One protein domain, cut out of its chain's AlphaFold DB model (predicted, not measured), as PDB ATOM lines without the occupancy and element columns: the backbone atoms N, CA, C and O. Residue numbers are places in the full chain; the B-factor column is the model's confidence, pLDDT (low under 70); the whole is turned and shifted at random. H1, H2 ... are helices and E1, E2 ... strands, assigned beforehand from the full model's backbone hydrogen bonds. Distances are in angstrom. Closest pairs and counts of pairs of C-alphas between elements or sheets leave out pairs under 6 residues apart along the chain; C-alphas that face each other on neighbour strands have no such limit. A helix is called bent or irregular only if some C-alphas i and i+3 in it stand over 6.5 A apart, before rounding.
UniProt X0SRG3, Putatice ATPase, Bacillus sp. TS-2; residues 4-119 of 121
ATOM      1  N   THR A   4     176.288 177.665 174.539       97.25
ATOM      2  CA  THR A   4     175.816 176.704 173.528       97.25
ATOM      3  C   THR A   4     174.446 176.123 173.884       97.25
ATOM      4  O   THR A   4     173.589 175.983 173.020       97.25
ATOM      5  N   ASN A   5     174.207 175.798 175.157       98.38
ATOM      6  CA  ASN A   5     172.925 175.259 175.610       98.38
ATOM      7  C   ASN A   5     171.839 176.338 175.627       98.38
ATOM      8  O   ASN A   5     170.701 176.037 175.295       98.38
ATOM      9  N   ILE A   6     172.192 177.574 175.991       98.75
ATOM     10  CA  ILE A   6     171.273 178.720 175.960       98.75
ATOM     11  C   ILE A   6     170.795 178.951 174.524       98.75
ATOM     12  O   ILE A   6     169.595 178.948 174.269       98.75
ATOM     13  N   ALA A   7     171.722 179.058 173.571       98.62
ATOM     14  CA  ALA A   7     171.389 179.287 172.169       98.62
ATOM     15  C   ALA A   7     170.567 178.146 171.552       98.62
ATOM     16  O   ALA A   7     169.619 178.404 170.819       98.62
ATOM     17  N   ASN A   8     170.882 176.888 171.882       98.62
ATOM     18  CA  ASN A   8     170.098 175.742 171.413       98.62
ATOM     19  C   ASN A   8     168.679 175.712 172.000       98.62
ATOM     20  O   ASN A   8     167.743 175.340 171.294       98.62
ATOM     21  N   GLU A   9     168.501 176.094 173.267       98.69
ATOM     22  CA  GLU A   9     167.171 176.178 173.877       98.69
ATOM     23  C   GLU A   9     166.340 177.296 173.229       98.69
ATOM     24  O   GLU A   9     165.200 177.052 172.837       98.69
ATOM     25  N   LEU A  10     166.940 178.472 173.002       98.75
ATOM     26  CA  LEU A  10     166.298 179.558 172.258       98.75
ATOM     27  C   LEU A  10     165.931 179.120 170.834       98.75
ATOM     28  O   LEU A  10     164.791 179.318 170.422       98.75
ATOM     29  N   LEU A  11     166.844 178.480 170.093       98.75
ATOM     30  CA  LEU A  11     166.587 177.988 168.731       98.75
ATOM     31  C   LEU A  11     165.413 177.003 168.684       98.75
ATOM     32  O   LEU A  11     164.589 177.050 167.775       98.75
ATOM     33  N   LYS A  12     165.350 176.098 169.662       98.44
ATOM     34  CA  LYS A  12     164.307 175.076 169.767       98.44
ATOM     35  C   LYS A  12     162.925 175.682 170.020       98.44
ATOM     36  O   LYS A  12     161.949 175.155 169.491       98.44
ATOM     37  N   ASN A  13     162.843 176.722 170.850       98.50
ATOM     38  CA  ASN A  13     161.566 177.307 171.266       98.50
ATOM     39  C   ASN A  13     161.114 178.466 170.365       98.50
ATOM     40  O   ASN A  13     159.916 178.685 170.241       98.50
ATOM     41  N   THR A  14     162.044 179.169 169.713       98.56
ATOM     42  CA  THR A  14     161.734 180.281 168.803       98.56
ATOM     43  C   THR A  14     160.895 179.800 167.637       98.56
ATOM     44  O   THR A  14     161.279 178.874 166.929       98.56
ATOM     45  N   THR A  15     159.750 180.437 167.414       96.81
ATOM     46  CA  THR A  15     158.824 180.063 166.332       96.81
ATOM     47  C   THR A  15     159.077 180.817 165.026       96.81
ATOM     48  O   THR A  15     158.812 180.286 163.949       96.81
ATOM     49  N   ASN A  16     159.641 182.024 165.100       97.38
ATOM     50  CA  ASN A  16     159.929 182.867 163.944       97.38
ATOM     51  C   ASN A  16     161.108 182.313 163.116       97.38
ATOM     52  O   ASN A  16     162.236 182.232 163.599       97.38
ATOM     53  N   GLU A  17     160.865 181.966 161.848       97.75
ATOM     54  CA  GLU A  17     161.874 181.355 160.968       97.75
ATOM     55  C   GLU A  17     163.084 182.259 160.688       97.75
ATOM     56  O   GLU A  17     164.209 181.766 160.607       97.75
ATOM     57  N   TYR A  18     162.894 183.579 160.595       97.38
ATOM     58  CA  TYR A  18     164.013 184.511 160.433       97.38
ATOM     59  C   TYR A  18     164.921 184.493 161.669       97.38
ATOM     60  O   TYR A  18     166.141 184.376 161.544       97.38
ATOM     61  N   LEU A  19     164.330 184.508 162.868       98.38
ATOM     62  CA  LEU A  19     165.086 184.450 164.121       98.38
ATOM     63  C   LEU A  19     165.756 183.087 164.328       98.38
ATOM     64  O   LEU A  19     166.872 183.030 164.832       98.38
ATOM     65  N   LYS A  20     165.152 181.981 163.873       98.62
ATOM     66  CA  LYS A  20     165.831 180.673 163.862       98.62
ATOM     67  C   LYS A  20     167.088 180.684 162.997       98.62
ATOM     68  O   LYS A  20     168.115 180.150 163.417       98.62
ATOM     69  N   VAL A  21     167.022 181.279 161.802       98.31
ATOM     70  CA  VAL A  21     168.196 181.435 160.926       98.31
ATOM     71  C   VAL A  21     169.249 182.305 161.609       98.31
ATOM     72  O   VAL A  21     170.415 181.922 161.640       98.31
ATOM     73  N   PHE A  22     168.842 183.413 162.228       98.12
ATOM     74  CA  PHE A  22     169.732 184.282 162.996       98.12
ATOM     75  C   PHE A  22     170.442 183.538 164.142       98.12
ATOM     76  O   PHE A  22     171.669 183.551 164.215       98.12
ATOM     77  N   ILE A  23     169.706 182.801 164.984       98.62
ATOM     78  CA  ILE A  23     170.292 182.017 166.085       98.62
ATOM     79  C   ILE A  23     171.195 180.900 165.544       98.62
ATOM     80  O   ILE A  23     172.244 180.617 166.120       98.62
ATOM     81  N   THR A  24     170.827 180.269 164.427       98.44
ATOM     82  CA  THR A  24     171.671 179.259 163.770       98.44
ATOM     83  C   THR A  24     172.989 179.873 163.303       98.44
ATOM     84  O   THR A  24     174.049 179.308 163.566       98.44
ATOM     85  N   ASN A  25     172.942 181.050 162.675       97.31
ATOM     86  CA  ASN A  25     174.136 181.790 162.273       97.31
ATOM     87  C   ASN A  25     174.991 182.157 163.487       97.31
ATOM     88  O   ASN A  25     176.200 181.947 163.456       97.31
ATOM     89  N   TYR A  26     174.383 182.617 164.583       97.75
ATOM     90  CA  TYR A  26     175.095 182.835 165.841       97.75
ATOM     91  C   TYR A  26     175.817 181.565 166.311       97.75
ATOM     92  O   TYR A  26     177.012 181.607 166.597       97.75
ATOM     93  N   ILE A  27     175.127 180.418 166.343       98.19
ATOM     94  CA  ILE A  27     175.705 179.143 166.790       98.19
ATOM     95  C   ILE A  27     176.916 178.749 165.932       98.19
ATOM     96  O   ILE A  27     177.924 178.297 166.474       98.19
ATOM     97  N   LEU A  28     176.836 178.934 164.613       97.00
ATOM     98  CA  LEU A  28     177.928 178.620 163.687       97.00
ATOM     99  C   LEU A  28     179.163 179.512 163.889       97.00
ATOM    100  O   LEU A  28     180.271 179.050 163.635       97.00
ATOM    101  N   ASN A  29     178.980 180.743 164.372       96.19
ATOM    102  CA  ASN A  29     180.051 181.732 164.537       96.19
ATOM    103  C   ASN A  29     180.466 181.951 166.007       96.19
ATOM    104  O   ASN A  29     181.255 182.849 166.294       96.19
ATOM    105  N   MET A  30     179.977 181.141 166.959       94.94
ATOM    106  CA  MET A  30     180.272 181.320 168.394       94.94
ATOM    107  C   MET A  30     181.773 181.341 168.708       94.94
ATOM    108  O   MET A  30     182.199 182.127 169.545       94.94
ATOM    109  N   GLU A  31     182.572 180.484 168.068       94.06
ATOM    110  CA  GLU A  31     184.020 180.443 168.311       94.06
ATOM    111  C   GLU A  31     184.710 181.736 167.859       94.06
ATOM    112  O   GLU A  31     185.600 182.231 168.544       94.06
ATOM    113  N   GLU A  32     184.286 182.311 166.735       94.31
ATOM    114  CA  GLU A  32     184.827 183.580 166.249       94.31
ATOM    115  C   GLU A  32     184.438 184.727 167.195       94.31
ATOM    116  O   GLU A  32     185.292 185.519 167.593       94.31
ATOM    117  N   LEU A  33     183.177 184.759 167.634       94.69
ATOM    118  CA  LEU A  33     182.655 185.756 168.578       94.69
ATOM    119  C   LEU A  33     183.413 185.751 169.917       94.69
ATOM    120  O   LEU A  33     183.783 186.814 170.411       94.69
ATOM    121  N   GLU A  34     183.732 184.574 170.466       92.62
ATOM    122  CA  GLU A  34     184.532 184.447 171.698       92.62
ATOM    123  C   GLU A  34     185.986 184.928 171.522       92.62
ATOM    124  O   GLU A  34     186.634 185.328 172.489       92.62
ATOM    125  N   ASN A  35     186.504 184.915 170.289       92.00
ATOM    126  CA  ASN A  35     187.861 185.354 169.956       92.00
ATOM    127  C   ASN A  35     187.944 186.835 169.538       92.00
ATOM    128  O   ASN A  35     188.997 187.279 169.076       92.00
ATOM    129  N   GLY A  36     186.874 187.613 169.728       82.06
ATOM    130  CA  GLY A  36     186.866 189.054 169.457       82.06
ATOM    131  C   GLY A  36     186.586 189.420 167.999       82.06
ATOM    132  O   GLY A  36     187.101 190.428 167.524       82.06
ATOM    133  N   TYR A  37     185.797 188.604 167.297       79.31
ATOM    134  CA  TYR A  37     185.252 188.917 165.974       79.31
ATOM    135  C   TYR A  37     184.594 190.307 165.923       79.31
ATOM    136  O   TYR A  37     183.812 190.664 166.804       79.31
ATOM    137  N   ASP A  38     184.893 191.062 164.865       72.62
ATOM    138  CA  ASP A  38     184.469 192.448 164.634       72.62
ATOM    139  C   ASP A  38     183.514 192.601 163.435       72.62
ATOM    140  O   ASP A  38     183.351 193.699 162.906       72.62
ATOM    141  N   GLY A  39     182.905 191.502 162.980       82.06
ATOM    142  CA  GLY A  39     181.994 191.510 161.836       82.06
ATOM    143  C   GLY A  39     180.570 191.943 162.189       82.06
ATOM    144  O   GLY A  39     180.341 193.068 162.616       82.06
ATOM    145  N   ASP A  40     179.588 191.075 161.930       90.88
ATOM    146  CA  ASP A  40     178.160 191.387 162.087       90.88
ATOM    147  C   ASP A  40     177.813 191.859 163.515       90.88
ATOM    148  O   ASP A  40     177.818 191.073 164.469       90.88
ATOM    149  N   GLU A  41     177.503 193.153 163.656       92.25
ATOM    150  CA  GLU A  41     177.204 193.763 164.951       92.25
ATOM    151  C   GLU A  41     175.984 193.139 165.635       92.25
ATOM    152  O   GLU A  41     175.956 193.066 166.865       92.25
ATOM    153  N   ASP A  42     174.992 192.660 164.882       93.69
ATOM    154  CA  ASP A  42     173.797 192.051 165.468       93.69
ATOM    155  C   ASP A  42     174.158 190.709 166.124       93.69
ATOM    156  O   ASP A  42     173.703 190.406 167.231       93.69
ATOM    157  N   LEU A  43     175.067 189.937 165.512       95.50
ATOM    158  CA  LEU A  43     175.609 188.718 166.124       95.50
ATOM    159  C   LEU A  43     176.446 189.022 167.369       95.50
ATOM    160  O   LEU A  43     176.378 188.270 168.343       95.50
ATOM    161  N   ILE A  44     177.207 190.120 167.365       95.69
ATOM    162  CA  ILE A  44     177.997 190.554 168.526       95.69
ATOM    163  C   ILE A  44     177.076 190.962 169.683       95.69
ATOM    164  O   ILE A  44     177.278 190.525 170.820       95.69
ATOM    165  N   ARG A  45     176.022 191.741 169.415       96.25
ATOM    166  CA  ARG A  45     175.044 192.140 170.438       96.25
ATOM    167  C   ARG A  45     174.304 190.934 171.000       96.25
ATOM    168  O   ARG A  45     174.222 190.775 172.219       96.25
ATOM    169  N   PHE A  46     173.858 190.022 170.141       97.38
ATOM    170  CA  PHE A  46     173.237 188.788 170.603       97.38
ATOM    171  C   PHE A  46     174.216 187.918 171.405       97.38
ATOM    172  O   PHE A  46     173.843 187.362 172.440       97.38
ATOM    173  N   HIS A  47     175.495 187.864 171.021       97.25
ATOM    174  CA  HIS A  47     176.533 187.210 171.818       97.25
ATOM    175  C   HIS A  47     176.665 187.825 173.215       97.25
ATOM    176  O   HIS A  47     176.799 187.091 174.201       97.25
ATOM    177  N   ASN A  48     176.581 189.152 173.335       96.94
ATOM    178  CA  ASN A  48     176.567 189.822 174.632       96.94
ATOM    179  C   ASN A  48     175.339 189.404 175.458       96.94
ATOM    180  O   ASN A  48     175.511 189.033 176.619       96.94
ATOM    181  N   CYS A  49     174.143 189.341 174.862       98.31
ATOM    182  CA  CYS A  49     172.935 188.834 175.526       98.31
ATOM    183  C   CYS A  49     173.124 187.406 176.067       98.31
ATOM    184  O   CYS A  49     172.880 187.141 177.244       98.31
ATOM    185  N   ILE A  50     173.617 186.480 175.238       98.44
ATOM    186  CA  ILE A  50     173.857 185.085 175.644       98.44
ATOM    187  C   ILE A  50     174.913 185.003 176.756       98.44
ATOM    188  O   ILE A  50     174.761 184.231 177.707       98.44
ATOM    189  N   THR A  51     175.966 185.817 176.663       97.62
ATOM    190  CA  THR A  51     177.014 185.917 177.688       97.62
ATOM    191  C   THR A  51     176.461 186.421 179.013       97.62
ATOM    192  O   THR A  51     176.795 185.879 180.068       97.62
ATOM    193  N   TYR A  52     175.588 187.423 178.967       98.25
ATOM    194  CA  TYR A  52     174.924 187.964 180.142       98.25
ATOM    195  C   TYR A  52     174.022 186.916 180.812       98.25
ATOM    196  O   TYR A  52     174.163 186.670 182.009       98.25
ATOM    197  N   ILE A  53     173.187 186.207 180.041       98.62
ATOM    198  CA  ILE A  53     172.329 185.116 180.547       98.62
ATOM    199  C   ILE A  53     173.171 184.007 181.205       98.62
ATOM    200  O   ILE A  53     172.824 183.510 182.281       98.62
ATOM    201  N   GLU A  54     174.294 183.618 180.589       98.38
ATOM    202  CA  GLU A  54     175.229 182.642 181.162       98.38
ATOM    203  C   GLU A  54     175.814 183.131 182.496       98.38
ATOM    204  O   GLU A  54     175.801 182.380 183.480       98.38
ATOM    205  N   LYS A  55     176.302 184.377 182.534       97.75
ATOM    206  CA  LYS A  55     176.941 184.999 183.701       97.75
ATOM    207  C   LYS A  55     175.982 185.129 184.886       97.75
ATOM    208  O   LYS A  55     176.353 184.754 185.999       97.75
ATOM    209  N   GLU A  56     174.756 185.580 184.634       97.69
ATOM    210  CA  GLU A  56     173.693 185.696 185.640       97.69
ATOM    211  C   GLU A  56     173.131 184.333 186.071       97.69
ATOM    212  O   GLU A  56     172.343 184.244 187.010       97.69
ATOM    213  N   LYS A  57     173.552 183.242 185.413       97.94
ATOM    214  CA  LYS A  57     173.064 181.875 185.649       97.94
ATOM    215  C   LYS A  57     171.539 181.775 185.538       97.94
ATOM    216  O   LYS A  57     170.939 180.924 186.194       97.94
ATOM    217  N   PHE A  58     170.934 182.611 184.696       98.12
ATOM    218  CA  PHE A  58     169.496 182.607 184.468       98.12
ATOM    219  C   PHE A  58     169.067 181.303 183.781       98.12
ATOM    220  O   PHE A  58     169.767 180.786 182.900       98.12
ATOM    221  N   ASP A  59     167.935 180.746 184.213       98.00
ATOM    222  CA  ASP A  59     167.365 179.547 183.605       98.00
ATOM    223  C   ASP A  59     166.509 179.931 182.397       98.00
ATOM    224  O   ASP A  59     165.356 180.340 182.518       98.00
ATOM    225  N   ILE A  60     167.103 179.783 181.216       98.31
ATOM    226  CA  ILE A  60     166.473 180.111 179.935       98.31
ATOM    227  C   ILE A  60     165.575 178.976 179.405       98.31
ATOM    228  O   ILE A  60     165.073 179.047 178.286       98.31
ATOM    229  N   THR A  61     165.352 177.908 180.178       98.44
ATOM    230  CA  THR A  61     164.512 176.779 179.750       98.44
ATOM    231  C   THR A  61     163.089 177.230 179.417       98.44
ATOM    232  O   THR A  61     162.405 177.847 180.234       98.44
ATOM    233  N   GLY A  62     162.612 176.881 178.221       98.12
ATOM    234  CA  GLY A  62     161.278 177.242 177.732       98.12
ATOM    235  C   GLY A  62     161.139 178.666 177.189       98.12
ATOM    236  O   GLY A  62     160.043 179.022 176.762       98.12
ATOM    237  N   TRP A  63     162.214 179.456 177.179       98.69
ATOM    238  CA  TRP A  63     162.219 180.789 176.586       98.69
ATOM    239  C   TRP A  63     162.530 180.728 175.088       98.69
ATOM    240  O   TRP A  63     163.322 179.893 174.641       98.69
ATOM    241  N   GLU A  64     161.924 181.632 174.324       98.56
ATOM    242  CA  GLU A  64     162.231 181.929 172.926       98.56
ATOM    243  C   GLU A  64     162.839 183.326 172.771       98.56
ATOM    244  O   GLU A  64     162.635 184.200 173.617       98.56
ATOM    245  N   LEU A  65     163.550 183.541 171.662       98.62
ATOM    246  CA  LEU A  65     163.808 184.882 171.148       98.62
ATOM    247  C   LEU A  65     162.574 185.283 170.336       98.62
ATOM    248  O   LEU A  65     162.356 184.770 169.239       98.62
ATOM    249  N   PHE A  66     161.740 186.141 170.910       97.62
ATOM    250  CA  PHE A  66     160.447 186.494 170.338       97.62
ATOM    251  C   PHE A  66     160.599 187.483 169.179       97.62
ATOM    252  O   PHE A  66     160.033 187.274 168.104       97.62
ATOM    253  N   GLU A  67     161.409 188.523 169.379       96.25
ATOM    254  CA  GLU A  67     161.667 189.560 168.383       96.25
ATOM    255  C   GLU A  67     162.982 190.310 168.632       96.25
ATOM    256  O   GLU A  67     163.553 190.280 169.722       96.25
ATOM    257  N   ILE A  68     163.456 190.977 167.578       96.62
ATOM    258  CA  ILE A  68     164.521 191.987 167.611       96.62
ATOM    259  C   ILE A  68     163.933 193.213 166.898       96.62
ATOM    260  O   ILE A  68     164.038 193.316 165.673       96.62
ATOM    261  N   PRO A  69     163.197 194.087 167.609       93.00
ATOM    262  CA  PRO A  69     162.429 195.157 166.974       93.00
ATOM    263  C   PRO A  69     163.332 196.289 166.469       93.00
ATOM    264  O   PRO A  69     162.998 196.990 165.514       93.00
ATOM    265  N   ILE A  70     164.494 196.456 167.101       92.00
ATOM    266  CA  ILE A  70     165.520 197.430 166.746       92.00
ATOM    267  C   ILE A  70     166.897 196.858 167.088       92.00
ATOM    268  O   ILE A  70     167.008 195.976 167.934       92.00
ATOM    269  N   PHE A  71     167.945 197.379 166.446       88.75
ATOM    270  CA  PHE A  71     169.306 196.829 166.481       88.75
ATOM    271  C   PHE A  71     169.873 196.556 167.890       88.75
ATOM    272  O   PHE A  71     170.731 195.693 168.041       88.75
ATOM    273  N   TYR A  72     169.431 197.277 168.928       93.19
ATOM    274  CA  TYR A  72     169.919 197.077 170.295       93.19
ATOM    275  C   TYR A  72     169.043 196.148 171.143       93.19
ATOM    276  O   TYR A  72     169.523 195.673 172.170       93.19
ATOM    277  N   ALA A  73     167.783 195.901 170.779       96.38
ATOM    278  CA  ALA A  73     166.800 195.263 171.655       96.38
ATOM    279  C   ALA A  73     166.563 193.799 171.275       96.38
ATOM    280  O   ALA A  73     166.249 193.494 170.129       96.38
ATOM    281  N   HIS A  74     166.674 192.900 172.252       98.31
ATOM    282  CA  HIS A  74     166.400 191.473 172.094       98.31
ATOM    283  C   HIS A  74     165.303 191.071 173.074       98.31
ATOM    284  O   HIS A  74     165.536 191.079 174.284       98.31
ATOM    285  N   CYS A  75     164.133 190.719 172.553       98.06
ATOM    286  CA  CYS A  75     162.953 190.431 173.359       98.06
ATOM    287  C   CYS A  75     162.807 188.927 173.569       98.06
ATOM    288  O   CYS A  75     162.761 188.146 172.611       98.06
ATOM    289  N   PHE A  76     162.718 188.511 174.827       98.56
ATOM    290  CA  PHE A  76     162.605 187.114 175.224       98.56
ATOM    291  C   PHE A  76     161.237 186.849 175.828       98.56
ATOM    292  O   PHE A  76     160.757 187.603 176.675       98.56
ATOM    293  N   ARG A  77     160.631 185.729 175.437       98.06
ATOM    294  CA  ARG A  77     159.314 185.315 175.928       98.06
ATOM    295  C   ARG A  77     159.324 183.868 176.376       98.06
ATOM    296  O   ARG A  77     159.900 183.011 175.715       98.06
ATOM    297  N   ASN A  78     158.635 183.577 177.469       98.25
ATOM    298  CA  ASN A  78     158.268 182.223 177.850       98.25
ATOM    299  C   ASN A  78     156.752 182.079 177.753       98.25
ATOM    300  O   ASN A  78     156.005 182.514 178.628       98.25
ATOM    301  N   GLU A  79     156.295 181.452 176.673       94.38
ATOM    302  CA  GLU A  79     154.866 181.316 176.377       94.38
ATOM    303  C   GLU A  79     154.121 180.505 177.451       94.38
ATOM    304  O   GLU A  79     152.961 180.775 177.749       94.38
ATOM    305  N   LYS A  80     154.790 179.536 178.094       95.75
ATOM    306  CA  LYS A  80     154.158 178.679 179.109       95.75
ATOM    307  C   LYS A  80     153.878 179.417 180.409       95.75
ATOM    308  O   LYS A  80     152.899 179.100 181.079       95.75
ATOM    309  N   THR A  81     154.761 180.335 180.792       95.94
ATOM    310  CA  THR A  81     154.620 181.127 182.021       95.94
ATOM    311  C   THR A  81     154.021 182.506 181.765       95.94
ATOM    312  O   THR A  81     153.712 183.197 182.731       95.94
ATOM    313  N   ASN A  82     153.819 182.884 180.498       95.19
ATOM    314  CA  ASN A  82     153.414 184.224 180.072       95.19
ATOM    315  C   ASN A  82     154.335 185.317 180.645       95.19
ATOM    316  O   ASN A  82     153.872 186.333 181.155       95.19
ATOM    317  N   GLN A  83     155.644 185.065 180.614       97.50
ATOM    318  CA  GLN A  83     156.662 185.990 181.110       97.50
ATOM    319  C   GLN A  83     157.493 186.532 179.957       97.50
ATOM    320  O   GLN A  83     157.764 185.813 178.994       97.50
ATOM    321  N   ASN A  84     157.929 187.780 180.099       97.50
ATOM    322  CA  ASN A  84     158.753 188.473 179.122       97.50
ATOM    323  C   ASN A  84     159.884 189.223 179.828       97.50
ATOM    324  O   ASN A  84     159.748 189.616 180.987       97.50
ATOM    325  N   PHE A  85     160.994 189.412 179.125       98.31
ATOM    326  CA  PHE A  85     162.009 190.409 179.447       98.31
ATOM    327  C   PHE A  85     162.778 190.761 178.183       98.31
ATOM    328  O   PHE A  85     162.909 189.935 177.279       98.31
ATOM    329  N   ASP A  86     163.376 191.944 178.179       98.00
ATOM    330  CA  ASP A  86     164.237 192.384 177.095       98.00
ATOM    331  C   ASP A  86     165.679 192.492 177.578       98.00
ATOM    332  O   ASP A  86     165.949 192.740 178.756       98.00
ATOM    333  N   LEU A  87     166.624 192.329 176.657       98.50
ATOM    334  CA  LEU A  87     168.016 192.716 176.855       98.50
ATOM    335  C   LEU A  87     168.390 193.753 175.799       98.50
ATOM    336  O   LEU A  87     168.326 193.485 174.596       98.50
ATOM    337  N   ALA A  88     168.797 194.932 176.261       97.69
ATOM    338  CA  ALA A  88     169.316 195.992 175.415       97.69
ATOM    339  C   ALA A  88     170.847 195.985 175.402       97.69
ATOM    340  O   ALA A  88     171.478 195.896 176.457       97.69
ATOM    341  N   VAL A  89     171.429 196.127 174.212       97.00
ATOM    342  CA  VAL A  89     172.875 196.249 173.978       97.00
ATOM    343  C   VAL A  89     173.133 197.477 173.107       97.00
ATOM    344  O   VAL A  89     173.258 197.391 171.883       97.00
ATOM    345  N   TRP A  90     173.137 198.646 173.749       88.88
ATOM    346  CA  TRP A  90     173.353 199.937 173.087       88.88
ATOM    347  C   TRP A  90     174.799 200.083 172.616       88.88
ATOM    348  O   TRP A  90     175.058 200.321 171.436       88.88
ATOM    349  N   GLU A  91     175.731 199.879 173.543       87.94
ATOM    350  CA  GLU A  91     177.163 199.788 173.285       87.94
ATOM    351  C   GLU A  91     177.602 198.328 173.444       87.94
ATOM    352  O   GLU A  91     177.172 197.633 174.370       87.94
ATOM    353  N   ILE A  92     178.444 197.841 172.526       83.94
ATOM    354  CA  ILE A  92     178.948 196.462 172.567       83.94
ATOM    355  C   ILE A  92     179.615 196.204 173.923       83.94
ATOM    356  O   ILE A  92     180.507 196.938 174.349       83.94
ATOM    357  N   GLY A  93     179.199 195.122 174.580       82.50
ATOM    358  CA  GLY A  93     179.700 194.701 175.887       82.50
ATOM    359  C   GLY A  93     178.873 195.171 177.089       82.50
ATOM    360  O   GLY A  93     179.040 194.597 178.167       82.50
ATOM    361  N   GLU A  94     177.958 196.130 176.926       91.94
ATOM    362  CA  GLU A  94     177.031 196.546 177.984       91.94
ATOM    363  C   GLU A  94     175.631 195.985 177.724       91.94
ATOM    364  O   GLU A  94     174.984 196.314 176.733       91.94
ATOM    365  N   VAL A  95     175.165 195.116 178.625       97.75
ATOM    366  CA  VAL A  95     173.841 194.491 178.538       97.75
ATOM    367  C   VAL A  95     172.980 194.989 179.685       97.75
ATOM    368  O   VAL A  95     173.328 194.790 180.851       97.75
ATOM    369  N   ILE A  96     171.846 195.596 179.346       98.25
ATOM    370  CA  ILE A  96     170.884 196.139 180.302       98.25
ATOM    371  C   ILE A  96     169.578 195.348 180.163       98.25
ATOM    372  O   ILE A  96     168.974 195.370 179.087       98.25
ATOM    373  N   PRO A  97     169.125 194.634 181.209       98.38
ATOM    374  CA  PRO A  97     167.778 194.083 181.245       98.38
ATOM    375  C   PRO A  97     166.739 195.193 181.201       98.38
ATOM    376  O   PRO A  97     166.899 196.206 181.878       98.38
ATOM    377  N   ARG A  98     165.667 195.001 180.437       97.94
ATOM    378  CA  ARG A  98     164.597 195.989 180.296       97.94
ATOM    379  C   ARG A  98     163.228 195.338 180.304       97.94
ATOM    380  O   ARG A  98     163.088 194.134 180.087       97.94
ATOM    381  N   TYR A  99     162.230 196.159 180.579       97.50
ATOM    382  CA  TYR A  99     160.827 195.795 180.500       97.50
ATOM    383  C   TYR A  99     160.024 196.918 179.856       97.50
ATOM    384  O   TYR A  99     160.465 198.068 179.831       97.50
ATOM    385  N   LEU A 100     158.837 196.587 179.359       95.94
ATOM    386  CA  LEU A 100     157.851 197.580 178.948       95.94
ATOM    387  C   LEU A 100     156.929 197.895 180.127       95.94
ATOM    388  O   LEU A 100     156.383 196.977 180.745       95.94
ATOM    389  N   ASP A 101     156.773 199.181 180.448       95.06
ATOM    390  CA  ASP A 101     155.777 199.644 181.419       95.06
ATOM    391  C   ASP A 101     154.348 199.633 180.838       95.06
ATOM    392  O   ASP A 101     154.140 199.360 179.655       95.06
ATOM    393  N   ASP A 102     153.348 199.971 181.657       92.62
ATOM    394  CA  ASP A 102     151.929 200.025 181.258       92.62
ATOM    395  C   ASP A 102     151.640 200.948 180.054       92.62
ATOM    396  O   ASP A 102     150.583 200.858 179.427       92.62
ATOM    397  N   ASN A 103     152.554 201.868 179.740       94.19
ATOM    398  CA  ASN A 103     152.449 202.787 178.609       94.19
ATOM    399  C   ASN A 103     153.312 202.341 177.418       94.19
ATOM    400  O   ASN A 103     153.487 203.122 176.480       94.19
ATOM    401  N   PHE A 104     153.832 201.112 177.444       89.75
ATOM    402  CA  PHE A 104     154.738 200.542 176.448       89.75
ATOM    403  C   PHE A 104     156.056 201.315 176.298       89.75
ATOM    404  O   PHE A 104     156.669 201.285 175.230       89.75
ATOM    405  N   ASN A 105     156.507 202.011 177.347       94.00
ATOM    406  CA  ASN A 105     157.840 202.605 177.345       94.00
ATOM    407  C   ASN A 105     158.856 201.611 177.896       94.00
ATOM    408  O   ASN A 105     158.610 200.945 178.901       94.00
ATOM    409  N   GLU A 106     160.023 201.571 177.264       95.00
ATOM    410  CA  GLU A 106     161.144 200.764 177.724       95.00
ATOM    411  C   GLU A 106     161.744 201.356 179.008       95.00
ATOM    412  O   GLU A 106     162.150 202.522 179.048       95.00
ATOM    413  N   GLN A 107     161.855 200.532 180.043       97.69
ATOM    414  CA  GLN A 107     162.437 200.880 181.332       97.69
ATOM    415  C   GLN A 107     163.633 199.979 181.629       97.69
ATOM    416  O   GLN A 107     163.610 198.783 181.340       97.69
ATOM    417  N   ASP A 108     164.676 200.554 182.220       97.62
ATOM    418  CA  ASP A 108     165.866 199.807 182.627       97.62
ATOM    419  C   ASP A 108     165.622 199.054 183.938       97.62
ATOM    420  O   ASP A 108     165.035 199.585 184.883       97.62
ATOM    421  N   SER A 109     166.161 197.841 184.018       97.69
ATOM    422  CA  SER A 109     166.144 196.978 185.198       97.69
ATOM    423  C   SER A 109     167.556 196.576 185.598       97.69
ATOM    424  O   SER A 109     168.463 196.463 184.775       97.69
ATOM    425  N   LYS A 110     167.759 196.285 186.885       97.38
ATOM    426  CA  LYS A 110     169.062 195.847 187.414       97.38
ATOM    427  C   LYS A 110     169.295 194.351 187.224       97.38
ATOM    428  O   LYS A 110     170.406 193.877 187.442       97.38
ATOM    429  N   SER A 111     168.253 193.591 186.892       98.12
ATOM    430  CA  SER A 111     168.326 192.145 186.678       98.12
ATOM    431  C   SER A 111     167.218 191.659 185.745       98.12
ATOM    432  O   SER A 111     166.208 192.338 185.564       98.12
ATOM    433  N   ILE A 112     167.386 190.451 185.198       98.56
ATOM    434  CA  ILE A 112     166.335 189.783 184.412       98.56
ATOM    435  C   ILE A 112     165.083 189.568 185.266       98.56
ATOM    436  O   ILE A 112     163.982 189.811 184.794       98.56
ATOM    437  N   GLN A 113     165.234 189.166 186.533       98.19
ATOM    438  CA  GLN A 113     164.078 188.940 187.402       98.19
ATOM    439  C   GLN A 113     163.290 190.232 187.647       98.19
ATOM    440  O   GLN A 113     162.073 190.218 187.555       98.19
ATOM    441  N   GLU A 114     163.974 191.353 187.889       98.25
ATOM    442  CA  GLU A 114     163.312 192.655 188.037       98.25
ATOM    443  C   GLU A 114     162.600 193.080 186.746       98.25
ATOM    444  O   GLU A 114     161.494 193.605 186.816       98.25
ATOM    445  N   ALA A 115     163.195 192.831 185.575       98.25
ATOM    446  CA  ALA A 115     162.520 193.056 184.301       98.25
ATOM    447  C   ALA A 115     161.247 192.207 184.175       98.25
ATOM    448  O   ALA A 115     160.199 192.760 183.873       98.25
ATOM    449  N   ILE A 116     161.312 190.908 184.481       98.12
ATOM    450  CA  ILE A 116     160.148 190.008 184.456       98.12
ATOM    451  C   ILE A 116     159.056 190.480 185.424       98.12
ATOM    452  O   ILE A 116     157.886 190.504 185.057       98.12
ATOM    453  N   ASP A 117     159.428 190.854 186.651       97.25
ATOM    454  CA  ASP A 117     158.481 191.225 187.708       97.25
ATOM    455  C   ASP A 117     157.732 192.535 187.405       97.25
ATOM    456  O   ASP A 117     156.611 192.720 187.880       97.25
ATOM    457  N   ASN A 118     158.344 193.438 186.631       97.00
ATOM    458  CA  ASN A 118     157.749 194.719 186.236       97.00
ATOM    459  C   ASN A 118     157.204 194.719 184.799       97.00
ATOM    460  O   ASN A 118     156.597 195.709 184.382       97.00
ATOM    461  N   TYR A 119     157.416 193.642 184.037       95.19
ATOM    462  CA  TYR A 119     156.978 193.570 182.649       95.19
ATOM    463  C   TYR A 119     155.460 193.638 182.575       95.19
ATOM    464  O   TYR A 119     154.751 192.757 183.061       95.19
TER     465      TYR A 119
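AT A GLANCE: This is residues 4 to 119 of the 121 residues of the protein "Putatice ATPase" of Bacillus sp. TS-2 (UniProt X0SRG3). A strongly twisted sheet of five strands has helices H1, H3 and H4 on one face. H3 slants over E3 and E4, short H4 covers the same strands farther on, and H1 and H2 form a helical hairpin beside edge strand E1, with H3 crosswise to both. The printed part has 116 residues with four named helices and five named strands, in the order H1 H2 H3 E1 E2 E3 E4 E5 H4. The sheet's order is E1 E2 E3 E4 E5, antiparallel, and the class is mixed, helices and strands. The whole is compact, with a radius of gyration of the C-alphas of 13.3 A and spans of 39 by 28 by 25 A.

HOW THE PARTS SIT: E1, residues 64 to 67, E2, 73 to 78, E3, 83 to 88, E4, 96 to 100, and E5, 106 to 108, form a meander, each strand the antiparallel neighbour of the one before. Each neighbour pair is a hairpin. Within hydrogen-bond range are N 64 and O 77 at 2.8 A between E1 and E2, N 76 and O 85 at 2.8 A between E2 and E3, N 98 and O 86 at 2.8 A between E3 and E4, and N 107 and O 99 at 2.8 A between E4 and E5. H3, residues 41 to 55, and H4, residues 112 to 118, make two layers with the sheet, helices on one face of it. H3 runs slantwise over E3 and E4, at 54 degrees to E3 on the local plane and a height over the sheet of 9.6 A; its C-alpha 49 and that of Leu 87 are 6.4 A apart, the closest of H3 and E3. H4 is over E4 and only just over E3, where 3 of its C-alphas fall, at a height of 6.7 A; it runs along the strands, at 21 degrees to E4 on the local plane. The closest C-alphas of H4 and E4 are those of Ala 115 and Tyr 99, 5.0 A. H3 and H4 are apart. H1, residues 4 to 13, is on the same face; its Leu 10 and Glu 64 of E1 have the closest C-alphas of the two, 4.8 A. H2, residues 17 to 34, only grazes the sheet, with residues 18 to 23. H2 is irregular, C-alphas 28 and 31 being 7.9 A apart, with a kink of 52 degrees near residue 28. H1 and H2 form a helical hairpin: residues 20 to 27 of H2 touch H1 at a shallow tilt of 3 degrees, opposite ways, closest at the C-alphas of Leu 11 and Lys 20, 5.6 A. Residues 26 to 33 of H2 touch residues 43 to 47 of H3, about perpendicular at 76 degrees, closest at the C-alphas of Tyr 26 and Leu 43, 5.9 A. Every O i to N i+4 pair is within hydrogen-bond range in H1, H3 and H4, and 12 of 14 are in H2.

IN THESE COORDINATES: H1 begins at C-alpha 4, (175.816, 176.704, 173.528), and H4 ends at C-alpha 118, (157.749, 194.719, 186.236). From first to last C-alpha H2 is 25.3 A long, H3 20.7 A, E3 17.1 A and E2 16.8 A.

THE WHOLE: The C-alphas of Asn 35 and Asp 102, the two farthest apart, are 40.4 A apart. The printed part has no cut and no long link. Mean pLDDT of the printed part is 95.8, and no printed residue is under 70.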